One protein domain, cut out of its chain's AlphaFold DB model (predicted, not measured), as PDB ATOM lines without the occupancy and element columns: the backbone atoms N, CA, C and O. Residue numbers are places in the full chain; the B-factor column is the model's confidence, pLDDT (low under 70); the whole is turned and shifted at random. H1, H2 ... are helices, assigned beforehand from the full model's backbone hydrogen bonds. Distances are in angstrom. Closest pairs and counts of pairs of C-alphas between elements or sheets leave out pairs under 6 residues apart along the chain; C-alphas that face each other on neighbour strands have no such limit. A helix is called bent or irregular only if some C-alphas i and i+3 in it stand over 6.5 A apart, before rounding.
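AT A GLANCE: This is residues 2 to 103 of the 124 residues of a protein of Plutella xylostella (UniProt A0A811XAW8). A long, open helical hairpin: the far arm of the bent helix H1 and the long helix H2 come together near their shared turn and spread apart away from it, and the short helix H3 folds back on the other end of H2. The first part of H1, H1a, touches no helix and leaves a gap between itself and H2. The printed part has 102 residues with three named helices, H1, H2 and H3 in that order, and no named strand; the class is all helix. The whole is an extended rod, with a radius of gyration of the C-alphas of 22.1 A and spans of 71 by 25 by 16 A.

IN THESE COORDINATES: H1, residues 2 to 36, begins at C-alpha 2 (154.682, 129.363, 122.830). By its hydrogen bonds it was assigned as one helix, but it is bent: C-alphas 12 and 15 are 6.7 A apart. Its arms are H1a, residues 2 to 12, and H1b, residues 15 to 36, 31.9 A long. H2, residues 40 to 79, is 59.0 A long and only just irregular, with C-alphas 41 and 44 6.6 A apart. H3, residues 88 to 101, is 19.6 A long and ends at C-alpha 101 (157.944, 132.076, 132.130).

HOW THE PARTS SIT: H1a and H1b stand at a steep tilt of 45 degrees. H1b and H2 form a helical hairpin and touch, H2 with residues 43 to 57 alone; their closest C-alphas, Cys 35 and Leu 43, are 6.1 A apart. They run opposite ways at a steep tilt of 36 degrees, only just past shallow. H2 touches H3 with residues 75 to 79 alone, the closest C-alphas being Ile 75 and Val 101 at 5.8 A. H1a and H2 are apart. In H1a, H1b and H3 every O i to N i+4 pair is within hydrogen-bond range; in H2, 32 of 36 are.

THE WHOLE: The C-alphas farthest apart, Asp 39 and Val 88, are 70.8 A from each other. The printed part has no cut and no long link. The mean pLDDT of the printed part is 77.6, with residues 2 to 10, 38 and 98 to 103 under 70.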
ATOM      1  N   LYS A   2     155.602 128.687 121.877       40.94
ATOM      2  CA  LYS A   2     154.682 129.363 122.830       40.94
ATOM      3  C   LYS A   2     153.677 130.282 122.114       40.94
ATOM      4  O   LYS A   2     152.484 130.128 122.315       40.94
ATOM      5  N   GLN A   3     154.183 131.133 121.214       43.84
ATOM      6  CA  GLN A   3     153.376 131.928 120.279       43.84
ATOM      7  C   GLN A   3     152.471 131.029 119.450       43.84
ATOM      8  O   GLN A   3     151.278 131.093 119.629       43.84
ATOM      9  N   ARG A   4     153.025 130.068 118.705       48.50
ATOM     10  CA  ARG A   4     152.222 129.149 117.886       48.50
ATOM     11  C   ARG A   4     151.083 128.417 118.617       48.50
ATOM     12  O   ARG A   4     150.004 128.347 118.063       48.50
ATOM     13  N   PHE A   5     151.283 127.905 119.837       57.25
ATOM     14  CA  PHE A   5     150.185 127.268 120.583       57.25
ATOM     15  C   PHE A   5     149.159 128.296 121.077       57.25
ATOM     16  O   PHE A   5     147.964 128.088 120.919       57.25
ATOM     17  N   ALA A   6     149.609 129.426 121.629       59.62
ATOM     18  CA  ALA A   6     148.711 130.498 122.057       59.62
ATOM     19  C   ALA A   6     147.977 131.157 120.874       59.62
ATOM     20  O   ALA A   6     146.826 131.534 121.021       59.62
ATOM     21  N   GLU A   7     148.606 131.256 119.706       61.09
ATOM     22  CA  GLU A   7     148.066 131.771 118.444       61.09
ATOM     23  C   GLU A   7     147.137 130.755 117.778       61.09
ATOM     24  O   GLU A   7     146.106 131.146 117.247       61.09
ATOM     25  N   GLU A   8     147.436 129.454 117.830       66.31
ATOM     26  CA  GLU A   8     146.521 128.403 117.362       66.31
ATOM     27  C   GLU A   8     145.271 128.373 118.247       66.31
ATOM     28  O   GLU A   8     144.159 128.458 117.733       66.31
ATOM     29  N   VAL A   9     145.440 128.367 119.574       66.06
ATOM     30  CA  VAL A   9     144.327 128.450 120.530       66.06
ATOM     31  C   VAL A   9     143.571 129.774 120.369       66.06
ATOM     32  O   VAL A   9     142.349 129.767 120.301       66.06
ATOM     33  N   SER A  10     144.253 130.911 120.242       66.81
ATOM     34  CA  SER A  10     143.605 132.221 120.093       66.81
ATOM     35  C   SER A  10     142.935 132.403 118.730       66.81
ATOM     36  O   SER A  10     141.848 132.963 118.681       66.81
ATOM     37  N   SER A  11     143.504 131.909 117.630       71.38
ATOM     38  CA  SER A  11     142.868 132.013 116.308       71.38
ATOM     39  C   SER A  11     141.694 131.049 116.154       71.38
ATOM     40  O   SER A  11     140.737 131.366 115.454       71.38
ATOM     41  N   PHE A  12     141.730 129.904 116.843       72.62
ATOM     42  CA  PHE A  12     140.639 128.937 116.829       72.62
ATOM     43  C   PHE A  12     139.507 129.353 117.774       72.62
ATOM     44  O   PHE A  12     138.354 129.464 117.364       72.62
ATOM     45  N   PHE A  13     139.830 129.635 119.038       71.31
ATOM     46  CA  PHE A  13     138.835 129.970 120.052       71.31
ATOM     47  C   PHE A  13     138.457 131.449 120.058       71.31
ATOM     48  O   PHE A  13     137.325 131.761 120.391       71.31
ATOM     49  N   GLY A  14     139.335 132.374 119.670       74.31
ATOM     50  CA  GLY A  14     139.081 133.819 119.733       74.31
ATOM     51  C   GLY A  14     137.865 134.281 118.924       74.31
ATOM     52  O   GLY A  14     136.990 134.926 119.503       74.31
ATOM     53  N   PRO A  15     137.739 133.934 117.628       77.06
ATOM     54  CA  PRO A  15     136.576 134.308 116.823       77.06
ATOM     55  C   PRO A  15     135.288 133.654 117.329       77.06
ATOM     56  O   PRO A  15     134.255 134.315 117.417       77.06
ATOM     57  N   ILE A  16     135.359 132.371 117.701       80.25
ATOM     58  CA  ILE A  16     134.221 131.598 118.217       80.25
ATOM     59  C   ILE A  16     133.744 132.167 119.553       80.25
ATOM     60  O   ILE A  16     132.553 132.402 119.721       80.25
ATOM     61  N   LEU A  17     134.659 132.434 120.486       80.50
ATOM     62  CA  LEU A  17     134.351 133.046 121.774       80.50
ATOM     63  C   LEU A  17     133.799 134.453 121.577       80.50
ATOM     64  O   LEU A  17     132.763 134.763 122.145       80.50
ATOM     65  N   GLY A  18     134.432 135.286 120.747       80.81
ATOM     66  CA  GLY A  18     133.972 136.650 120.479       80.81
ATOM     67  C   GLY A  18     132.548 136.693 119.920       80.81
ATOM     68  O   GLY A  18     131.704 137.423 120.438       80.81
ATOM     69  N   LEU A  19     132.247 135.863 118.917       84.12
ATOM     70  CA  LEU A  19     130.891 135.716 118.379       84.12
ATOM     71  C   LEU A  19     129.906 135.201 119.434       84.12
ATOM     72  O   LEU A  19     128.793 135.713 119.533       84.12
ATOM     73  N   ASN A  20     130.319 134.224 120.241       84.12
ATOM     74  CA  ASN A  20     129.487 133.649 121.293       84.12
ATOM     75  C   ASN A  20     129.169 134.679 122.399       84.12
ATOM     76  O   ASN A  20     128.015 134.841 122.790       84.12
ATOM     77  N   TYR A  21     130.156 135.472 122.826       84.62
ATOM     78  CA  TYR A  21     129.964 136.585 123.760       84.62
ATOM     79  C   TYR A  21     129.012 137.647 123.200       84.62
ATOM     80  O   TYR A  21     128.109 138.082 123.911       84.62
ATOM     81  N   MET A  22     129.163 138.037 121.931       86.44
ATOM     82  CA  MET A  22     128.261 139.003 121.286       86.44
ATOM     83  C   MET A  22     126.829 138.470 121.194       86.44
ATOM     84  O   MET A  22     125.876 139.195 121.478       86.44
ATOM     85  N   PHE A  23     126.665 137.191 120.853       87.69
ATOM     86  CA  PHE A  23     125.364 136.530 120.831       87.69
ATOM     87  C   PHE A  23     124.720 136.500 122.224       87.69
ATOM     88  O   PHE A  23     123.555 136.869 122.376       87.69
ATOM     89  N   HIS A  24     125.473 136.119 123.258       88.44
ATOM     90  CA  HIS A  24     124.985 136.138 124.636       88.44
ATOM     91  C   HIS A  24     124.650 137.548 125.129       88.44
ATOM     92  O   HIS A  24     123.640 137.704 125.811       88.44
ATOM     93  N   LEU A  25     125.420 138.570 124.746       87.75
ATOM     94  CA  LEU A  25     125.140 139.967 125.084       87.75
ATOM     95  C   LEU A  25     123.798 140.424 124.498       87.75
ATOM     96  O   LEU A  25     122.956 140.949 125.225       87.75
ATOM     97  N   VAL A  26     123.566 140.172 123.206       91.12
ATOM     98  CA  VAL A  26     122.302 140.526 122.537       91.12
ATOM     99  C   VAL A  26     121.124 139.774 123.158       91.12
ATOM    100  O   VAL A  26     120.107 140.392 123.471       91.12
ATOM    101  N   ASN A  27     121.267 138.468 123.408       88.56
ATOM    102  CA  ASN A  27     120.220 137.678 124.061       88.56
ATOM    103  C   ASN A  27     119.905 138.177 125.470       88.56
ATOM    104  O   ASN A  27     118.736 138.268 125.830       88.56
ATOM    105  N   LEU A  28     120.920 138.533 126.259       90.00
ATOM    106  CA  LEU A  28     120.715 139.066 127.601       90.00
ATOM    107  C   LEU A  28     119.947 140.394 127.557       90.00
ATOM    108  O   LEU A  28     119.026 140.587 128.345       90.00
ATOM    109  N   CYS A  29     120.264 141.281 126.609       89.88
ATOM    110  CA  CYS A  29     119.525 142.530 126.410       89.88
ATOM    111  C   CYS A  29     118.052 142.283 126.048       89.88
ATOM    112  O   CYS A  29     117.171 142.934 126.608       89.88
ATOM    113  N   VAL A  30     117.771 141.337 125.146       88.62
ATOM    114  CA  VAL A  30     116.395 140.980 124.754       88.62
ATOM    115  C   VAL A  30     115.631 140.366 125.929       88.62
ATOM    116  O   VAL A  30     114.518 140.799 126.222       88.62
ATOM    117  N   LEU A  31     116.242 139.425 126.653       87.06
ATOM    118  CA  LEU A  31     115.639 138.788 127.827       87.06
ATOM    119  C   LEU A  31     115.350 139.799 128.943       87.06
ATOM    120  O   LEU A  31     114.283 139.749 129.550       87.06
ATOM    121  N   LEU A  32     116.252 140.755 129.189       86.88
ATOM    122  CA  LEU A  32     116.026 141.841 130.149       86.88
ATOM    123  C   LEU A  32     114.845 142.726 129.737       86.88
ATOM    124  O   LEU A  32     114.009 143.056 130.579       86.88
ATOM    125  N   LEU A  33     114.740 143.079 128.452       87.06
ATOM    126  CA  LEU A  33     113.612 143.855 127.931       87.06
ATOM    127  C   LEU A  33     112.282 143.107 128.066       87.06
ATOM    128  O   LEU A  33     111.266 143.725 128.384       87.06
ATOM    129  N   GLU A  34     112.267 141.792 127.858       85.25
ATOM    130  CA  GLU A  34     111.068 140.981 128.072       85.25
ATOM    131  C   GLU A  34     110.713 140.829 129.554       85.25
ATOM    132  O   GLU A  34     109.537 140.903 129.898       85.25
ATOM    133  N   CYS A  35     111.694 140.686 130.449       83.12
ATOM    134  CA  CYS A  35     111.453 140.656 131.895       83.12
ATOM    135  C   CYS A  35     110.785 141.947 132.393       83.12
ATOM    136  O   CYS A  35     109.893 141.888 133.236       83.12
ATOM    137  N   ILE A  36     111.157 143.106 131.836       85.19
ATOM    138  CA  ILE A  36     110.530 144.399 132.166       85.19
ATOM    139  C   ILE A  36     109.048 144.435 131.755       85.19
ATOM    140  O   ILE A  36     108.255 145.117 132.398       85.19
ATOM    141  N   ARG A  37     108.641 143.681 130.722       83.19
ATOM    142  CA  ARG A  37     107.236 143.613 130.276       83.19
ATOM    143  C   ARG A  37     106.322 142.847 131.249       83.19
ATOM    144  O   ARG A  37     105.111 142.972 131.121       83.19
ATOM    145  N   CYS A  38     106.884 142.141 132.239       68.44
ATOM    146  CA  CYS A  38     106.204 141.572 133.415       68.44
ATOM    147  C   CYS A  38     104.944 140.726 133.120       68.44
ATOM    148  O   CYS A  38     103.944 140.802 133.833       68.44
ATOM    149  N   ASP A  39     105.000 139.901 132.073       79.94
ATOM    150  CA  ASP A  39     103.976 138.890 131.799       79.94
ATOM    151  C   ASP A  39     104.217 137.646 132.676       79.94
ATOM    152  O   ASP A  39     105.290 137.043 132.612       79.94
ATOM    153  N   GLN A  40     103.254 137.284 133.532       75.19
ATOM    154  CA  GLN A  40     103.428 136.284 134.601       75.19
ATOM    155  C   GLN A  40     103.799 134.892 134.064       75.19
ATOM    156  O   GLN A  40     104.693 134.245 134.613       75.19
ATOM    157  N   ASP A  41     103.187 134.462 132.959       76.50
ATOM    158  CA  ASP A  41     103.442 133.145 132.358       76.50
ATOM    159  C   ASP A  41     104.775 133.101 131.588       76.50
ATOM    160  O   ASP A  41     105.430 132.058 131.489       76.50
ATOM    161  N   ALA A  42     105.226 134.241 131.059       76.00
ATOM    162  CA  ALA A  42     106.510 134.362 130.372       76.00
ATOM    163  C   ALA A  42     107.685 134.609 131.333       76.00
ATOM    164  O   ALA A  42     108.822 134.261 131.011       76.00
ATOM    165  N   LEU A  43     107.431 135.156 132.526       81.75
ATOM    166  CA  LEU A  43     108.465 135.568 133.475       81.75
ATOM    167  C   LEU A  43     109.327 134.392 133.941       81.75
ATOM    168  O   LEU A  43     110.551 134.481 133.917       81.75
ATOM    169  N   VAL A  44     108.712 133.270 134.323       84.06
ATOM    170  CA  VAL A  44     109.452 132.091 134.813       84.06
ATOM    171  C   VAL A  44     110.354 131.516 133.718       84.06
ATOM    172  O   VAL A  44     111.516 131.189 133.968       84.06
ATOM    173  N   ARG A  45     109.845 131.443 132.483       85.81
ATOM    174  CA  ARG A  45     110.615 130.988 131.318       85.81
ATOM    175  C   ARG A  45     111.791 131.925 131.041       85.81
ATOM    176  O   ARG A  45     112.909 131.454 130.845       85.81
ATOM    177  N   ASN A  46     111.556 133.230 131.078       85.56
ATOM    178  CA  ASN A  46     112.567 134.236 130.773       85.56
ATOM    179  C   ASN A  46     113.642 134.325 131.860       85.56
ATOM    180  O   ASN A  46     114.821 134.451 131.536       85.56
ATOM    181  N   LEU A  47     113.277 134.155 133.133       86.25
ATOM    182  CA  LEU A  47     114.232 134.052 134.238       86.25
ATOM    183  C   LEU A  47     115.104 132.796 134.132       86.25
ATOM    184  O   LEU A  47     116.312 132.874 134.351       86.25
ATOM    185  N   CYS A  48     114.527 131.654 133.750       88.31
ATOM    186  CA  CYS A  48     115.288 130.427 133.506       88.31
ATOM    187  C   CYS A  48     116.305 130.617 132.366       88.31
ATOM    188  O   CYS A  48     117.490 130.324 132.527       88.31
ATOM    189  N   LEU A  49     115.869 131.191 131.240       89.12
ATOM    190  CA  LEU A  49     116.737 131.489 130.095       89.12
ATOM    191  C   LEU A  49     117.834 132.508 130.434       89.12
ATOM    192  O   LEU A  49     118.975 132.369 129.982       89.12
ATOM    193  N   LEU A  50     117.516 133.506 131.259       89.06
ATOM    194  CA  LEU A  50     118.478 134.488 131.753       89.06
ATOM    195  C   LEU A  50     119.523 133.827 132.659       89.06
ATOM    196  O   LEU A  50     120.717 134.060 132.476       89.06
ATOM    197  N   GLY A  51     119.105 132.934 133.558       88.75
ATOM    198  CA  GLY A  51     120.012 132.148 134.397       88.75
ATOM    199  C   GLY A  51     120.982 131.286 133.582       88.75
ATOM    200  O   GLY A  51     122.189 131.331 133.816       88.75
ATOM    201  N   VAL A  52     120.485 130.560 132.575       89.50
ATOM    202  CA  VAL A  52     121.327 129.749 131.673       89.50
ATOM    203  C   VAL A  52     122.317 130.622 130.899       89.50
ATOM    204  O   VAL A  52     123.494 130.278 130.787       89.50
ATOM    205  N   SER A  53     121.868 131.776 130.401       88.19
ATOM    206  CA  SER A  53     122.721 132.708 129.653       88.19
ATOM    207  C   SER A  53     123.849 133.281 130.517       88.19
ATOM    208  O   SER A  53     124.987 133.367 130.058       88.19
ATOM    209  N   LEU A  54     123.567 133.613 131.781       87.31
ATOM    210  CA  LEU A  54     124.587 134.033 132.747       87.31
ATOM    211  C   LEU A  54     125.566 132.896 133.076       87.31
ATOM    212  O   LEU A  54     126.773 133.128 133.133       87.31
ATOM    213  N   GLY A  55     125.073 131.665 133.231       87.75
ATOM    214  CA  GLY A  55     125.915 130.485 133.447       87.75
ATOM    215  C   GLY A  55     126.908 130.251 132.306       87.75
ATOM    216  O   GLY A  55     128.099 130.054 132.551       87.75
ATOM    217  N   ASN A  56     126.452 130.363 131.057       84.44
ATOM    218  CA  ASN A  56     127.302 130.206 129.874       84.44
ATOM    219  C   ASN A  56     128.413 131.264 129.772       84.44
ATOM    220  O   ASN A  56     129.465 130.975 129.211       84.44
ATOM    221  N   LEU A  57     128.210 132.462 130.328       84.06
ATOM    222  CA  LEU A  57     129.236 133.510 130.414       84.06
ATOM    223  C   LEU A  57     130.210 133.276 131.580       84.06
ATOM    224  O   LEU A  57     131.402 133.565 131.459       84.06
ATOM    225  N   ALA A  58     129.720 132.739 132.698       86.25
ATOM    226  CA  ALA A  58     130.520 132.496 133.893       86.25
ATOM    227  C   ALA A  58     131.546 131.367 133.697       86.25
ATOM    228  O   ALA A  58     132.703 131.516 134.082       86.25
ATOM    229  N   VAL A  59     131.151 130.260 133.060       84.31
ATOM    230  CA  VAL A  59     132.022 129.091 132.825       84.31
ATOM    231  C   VAL A  59     133.345 129.445 132.121       84.31
ATOM    232  O   VAL A  59     134.402 129.095 132.657       84.31
ATOM    233  N   PRO A  60     133.361 130.138 130.965       81.50
ATOM    234  CA  PRO A  60     134.611 130.519 130.315       81.50
ATOM    235  C   PRO A  60     135.413 131.522 131.149       81.50
ATOM    236  O   PRO A  60     136.631 131.387 131.211       81.50
ATOM    237  N   SER A  61     134.764 132.461 131.851       82.75
ATOM    238  CA  SER A  61     135.456 133.412 132.739       82.75
ATOM    239  C   SER A  61     136.245 132.687 133.831       82.75
ATOM    240  O   SER A  61     137.443 132.913 133.981       82.75
ATOM    241  N   ILE A  62     135.595 131.752 134.529       85.06
ATOM    242  CA  ILE A  62     136.224 130.927 135.568       85.06
ATOM    243  C   ILE A  62     137.338 130.065 134.965       85.06
ATOM    244  O   ILE A  62     138.406 129.919 135.553       85.06
ATOM    245  N   THR A  63     137.122 129.515 133.770       81.88
ATOM    246  CA  THR A  63     138.134 128.701 133.081       81.88
ATOM    247  C   THR A  63     139.396 129.515 132.796       81.88
ATOM    248  O   THR A  63     140.499 129.053 133.085       81.88
ATOM    249  N   PHE A  64     139.258 130.734 132.271       77.56
ATOM    250  CA  PHE A  64     140.401 131.608 132.007       77.56
ATOM    251  C   PHE A  64     141.111 132.049 133.287       77.56
ATOM    252  O   PHE A  64     142.339 132.097 133.307       77.56
ATOM    253  N   GLU A  65     140.364 132.313 134.357       81.31
ATOM    254  CA  GLU A  65     140.922 132.666 135.662       81.31
ATOM    255  C   GLU A  65     141.743 131.518 136.262       81.31
ATOM    256  O   GLU A  65     142.893 131.715 136.649       81.31
ATOM    257  N   ILE A  66     141.212 130.291 136.240       78.62
ATOM    258  CA  ILE A  66     141.920 129.087 136.693       78.62
ATOM    259  C   ILE A  66     143.192 128.857 135.870       78.62
ATOM    260  O   ILE A  66     144.254 128.574 136.427       78.62
ATOM    261  N   VAL A  67     143.110 128.993 134.544       77.69
ATOM    262  CA  VAL A  67     144.277 128.872 133.658       77.69
ATOM    263  C   VAL A  67     145.335 129.926 133.997       77.69
ATOM    264  O   VAL A  67     146.524 129.600 134.028       77.69
ATOM    265  N   GLY A  68     144.928 131.163 134.294       73.38
ATOM    266  CA  GLY A  68     145.823 132.221 134.765       73.38
ATOM    267  C   GLY A  68     146.499 131.862 136.089       73.38
ATOM    268  O   GLY A  68     147.723 131.927 136.197       73.38
ATOM    269  N   LEU A  69     145.723 131.382 137.058       77.38
ATOM    270  CA  LEU A  69     146.192 131.040 138.400       77.38
ATOM    271  C   LEU A  69     147.193 129.871 138.386       77.38
ATOM    272  O   LEU A  69     148.255 129.950 139.003       77.38
ATOM    273  N   TYR A  70     146.922 128.809 137.620       73.56
ATOM    274  CA  TYR A  70     147.889 127.721 137.423       73.56
ATOM    275  C   TYR A  70     149.127 128.165 136.651       73.56
ATOM    276  O   TYR A  70     150.221 127.662 136.912       73.56
ATOM    277  N   SER A  71     148.981 129.100 135.709       73.12
ATOM    278  CA  SER A  71     150.131 129.677 135.020       73.12
ATOM    279  C   SER A  71     151.046 130.385 136.017       73.12
ATOM    280  O   SER A  71     152.245 130.144 135.977       73.12
ATOM    281  N   GLU A  72     150.517 131.198 136.932       73.94
ATOM    282  CA  GLU A  72     151.306 131.871 137.977       73.94
ATOM    283  C   GLU A  72     151.943 130.890 138.970       73.94
ATOM    284  O   GLU A  72     153.130 131.004 139.271       73.94
ATOM    285  N   GLN A  73     151.215 129.864 139.421       78.12
ATOM    286  CA  GLN A  73     151.792 128.828 140.289       78.12
ATOM    287  C   GLN A  73     152.932 128.065 139.605       78.12
ATOM    288  O   GLN A  73     153.929 127.723 140.239       78.12
ATOM    289  N   LEU A  74     152.808 127.806 138.301       77.06
ATOM    290  CA  LEU A  74     153.861 127.165 137.522       77.06
ATOM    291  C   LEU A  74     155.112 128.050 137.429       77.06
ATOM    292  O   LEU A  74     156.220 127.520 137.463       77.06
ATOM    293  N   ILE A  75     154.952 129.374 137.332       73.12
ATOM    294  CA  ILE A  75     156.063 130.334 137.387       73.12
ATOM    295  C   ILE A  75     156.815 130.180 138.711       73.12
ATOM    296  O   ILE A  75     158.028 129.962 138.705       73.12
ATOM    297  N   ASP A  76     156.095 130.240 139.829       79.00
ATOM    298  CA  ASP A  76     156.678 130.204 141.173       79.00
ATOM    299  C   ASP A  76     157.367 128.859 141.468       79.00
ATOM    300  O   ASP A  76     158.520 128.807 141.900       79.00
ATOM    301  N   ALA A  77     156.726 127.747 141.091       79.38
ATOM    302  CA  ALA A  77     157.289 126.404 141.229       79.38
ATOM    303  C   ALA A  77     158.566 126.198 140.392       79.38
ATOM    304  O   ALA A  77     159.491 125.506 140.820       79.38
ATOM    305  N   VAL A  78     158.634 126.796 139.198       76.69
ATOM    306  CA  VAL A  78     159.824 126.751 138.336       76.69
ATOM    307  C   VAL A  78     160.977 127.558 138.944       76.69
ATOM    308  O   VAL A  78     162.122 127.111 138.867       76.69
ATOM    309  N   TYR A  79     160.705 128.704 139.574       77.56
ATOM    310  CA  TYR A  79     161.729 129.500 140.262       77.56
ATOM    311  C   TYR A  79     162.215 128.864 141.573       77.56
ATOM    312  O   TYR A  79     163.405 128.946 141.873       77.56
ATOM    313  N   GLY A  80     161.339 128.192 142.327       78.00
ATOM    314  CA  GLY A  80     161.672 127.533 143.598       78.00
ATOM    315  C   GLY A  80     162.409 126.191 143.479       78.00
ATOM    316  O   GLY A  80     162.791 125.599 144.488       78.00
ATOM    317  N   MET A  81     162.610 125.672 142.265       79.56
ATOM    318  CA  MET A  81     163.217 124.358 142.045       79.56
ATOM    319  C   MET A  81     164.748 124.384 142.257       79.56
ATOM    320  O   MET A  81     165.417 125.265 141.710       79.56
ATOM    321  N   PRO A  82     165.353 123.395 142.960       80.81
ATOM    322  CA  PRO A  82     166.804 123.307 143.163       80.81
ATOM    323  C   PRO A  82     167.519 122.879 141.871       80.81
ATOM    324  O   PRO A  82     167.958 121.743 141.689       80.81
ATOM    325  N   TRP A  83     167.628 123.810 140.930       75.44
ATOM    326  CA  TRP A  83     168.196 123.618 139.596       75.44
ATOM    327  C   TRP A  83     169.678 123.219 139.615       75.44
ATOM    328  O   TRP A  83     170.182 122.620 138.662       75.44
ATOM    329  N   GLU A  84     170.367 123.521 140.714       74.06
ATOM    330  CA  GLU A  84     171.782 123.249 140.962       74.06
ATOM    331  C   GLU A  84     172.094 121.764 141.155       74.06
ATOM    332  O   GLU A  84     173.206 121.339 140.842       74.06
ATOM    333  N   SER A  85     171.124 120.964 141.605       79.06
ATOM    334  CA  SER A  85     171.276 119.517 141.822       79.06
ATOM    335  C   SER A  85     170.639 118.669 140.714       79.06
ATOM    336  O   SER A  85     170.726 117.444 140.731       79.06
ATOM    337  N   MET A  86     170.037 119.301 139.701       79.38
ATOM    338  CA  MET A  86     169.357 118.597 138.614       79.38
ATOM    339  C   MET A  86     170.301 118.066 137.528       79.38
ATOM    340  O   MET A  86     171.284 118.715 137.151       79.38
ATOM    341  N   ASN A  87     169.930 116.921 136.944       84.62
ATOM    342  CA  ASN A  87     170.570 116.353 135.754       84.62
ATOM    343  C   ASN A  87     170.523 117.318 134.560       84.62
ATOM    344  O   ASN A  87     169.616 118.141 134.428       84.62
ATOM    345  N   VAL A  88     171.472 117.167 133.631       78.38
ATOM    346  CA  VAL A  88     171.625 118.050 132.459       78.38
ATOM    347  C   VAL A  88     170.353 118.096 131.595       78.38
ATOM    348  O   VAL A  88     170.006 119.153 131.071       78.38
ATOM    349  N   SER A  89     169.619 116.982 131.491       76.50
ATOM    350  CA  SER A  89     168.316 116.921 130.803       76.50
ATOM    351  C   SER A  89     167.256 117.794 131.492       76.50
ATOM    352  O   SER A  89     166.619 118.634 130.855       76.50
ATOM    353  N   ASN A  90     167.145 117.688 132.820       74.25
ATOM    354  CA  ASN A  90     166.179 118.453 133.606       74.25
ATOM    355  C   ASN A  90     166.532 119.945 133.642       74.25
ATOM    356  O   ASN A  90     165.636 120.772 133.526       74.25
ATOM    357  N   ARG A  91     167.821 120.317 133.679       77.38
ATOM    358  CA  ARG A  91     168.246 121.726 133.542       77.38
ATOM    359  C   ARG A  91     167.931 122.316 132.174       77.38
ATOM    360  O   ARG A  91     167.606 123.497 132.095       77.38
ATOM    361  N   LYS A  92     168.026 121.529 131.095       77.12
ATOM    362  CA  LYS A  92     167.596 121.972 129.756       77.12
ATOM    363  C   LYS A  92     166.092 122.226 129.732       77.12
ATOM    364  O   LYS A  92     165.676 123.260 129.222       77.12
ATOM    365  N   CYS A  93     165.306 121.331 130.332       71.50
ATOM    366  CA  CYS A  93     163.861 121.495 130.475       71.50
ATOM    367  C   CYS A  93     163.516 122.737 131.314       71.50
ATOM    368  O   CYS A  93     162.744 123.580 130.869       71.50
ATOM    369  N   LEU A  94     164.170 122.920 132.464       76.19
ATOM    370  CA  LEU A  94     163.981 124.074 133.340       76.19
ATOM    371  C   LEU A  94     164.372 125.392 132.668       76.19
ATOM    372  O   LEU A  94     163.628 126.357 132.763       76.19
ATOM    373  N   LYS A  95     165.495 125.444 131.938       70.25
ATOM    374  CA  LYS A  95     165.856 126.617 131.122       70.25
ATOM    375  C   LYS A  95     164.785 126.935 130.083       70.25
ATOM    376  O   LYS A  95     164.516 128.106 129.832       70.25
ATOM    377  N   LEU A  96     164.170 125.908 129.502       71.06
ATOM    378  CA  LEU A  96     163.044 126.058 128.588       71.06
ATOM    379  C   LEU A  96     161.830 126.633 129.327       71.06
ATOM    380  O   LEU A  96     161.260 127.600 128.846       71.06
ATOM    381  N   PHE A  97     161.478 126.123 130.508       70.81
ATOM    382  CA  PHE A  97     160.402 126.676 131.336       70.81
ATOM    383  C   PHE A  97     160.679 128.116 131.786       70.81
ATOM    384  O   PHE A  97     159.839 128.972 131.545       70.81
ATOM    385  N   LEU A  98     161.855 128.428 132.332       68.81
ATOM    386  CA  LEU A  98     162.262 129.779 132.744       68.81
ATOM    387  C   LEU A  98     162.239 130.771 131.576       68.81
ATOM    388  O   LEU A  98     161.663 131.847 131.698       68.81
ATOM    389  N   SER A  99     162.777 130.383 130.414       67.00
ATOM    390  CA  SER A  99     162.703 131.192 129.189       67.00
ATOM    391  C   SER A  99     161.265 131.410 128.723       67.00
ATOM    392  O   SER A  99     160.973 132.417 128.092       67.00
ATOM    393  N   ARG A 100     160.353 130.477 129.011       60.06
ATOM    394  CA  ARG A 100     158.930 130.618 128.691       60.06
ATOM    395  C   ARG A 100     158.227 131.493 129.724       60.06
ATOM    396  O   ARG A 100     157.354 132.250 129.342       60.06
ATOM    397  N   VAL A 101     158.572 131.389 130.995       62.09
ATOM    398  CA  VAL A 101     157.944 132.076 132.130       62.09
ATOM    399  C   VAL A 101     158.328 133.561 132.214       62.09
ATOM    400  O   VAL A 101     157.491 134.373 132.589       62.09
ATOM    401  N   GLN A 102     159.549 133.921 131.800       61.16
ATOM    402  CA  GLN A 102     160.038 135.308 131.769       61.16
ATOM    403  C   GLN A 102     159.292 136.223 130.781       61.16
ATOM    404  O   GLN A 102     159.344 137.439 130.950       61.16
ATOM    405  N   ASP A 103     158.565 135.658 129.810       52.94
ATOM    406  CA  ASP A 103     157.592 136.380 128.986       52.94
ATOM    407  C   ASP A 103     156.181 136.160 129.566       52.94
ATOM    408  O   ASP A 103     155.509 135.176 129.200       52.94
TER     409      ASP A 103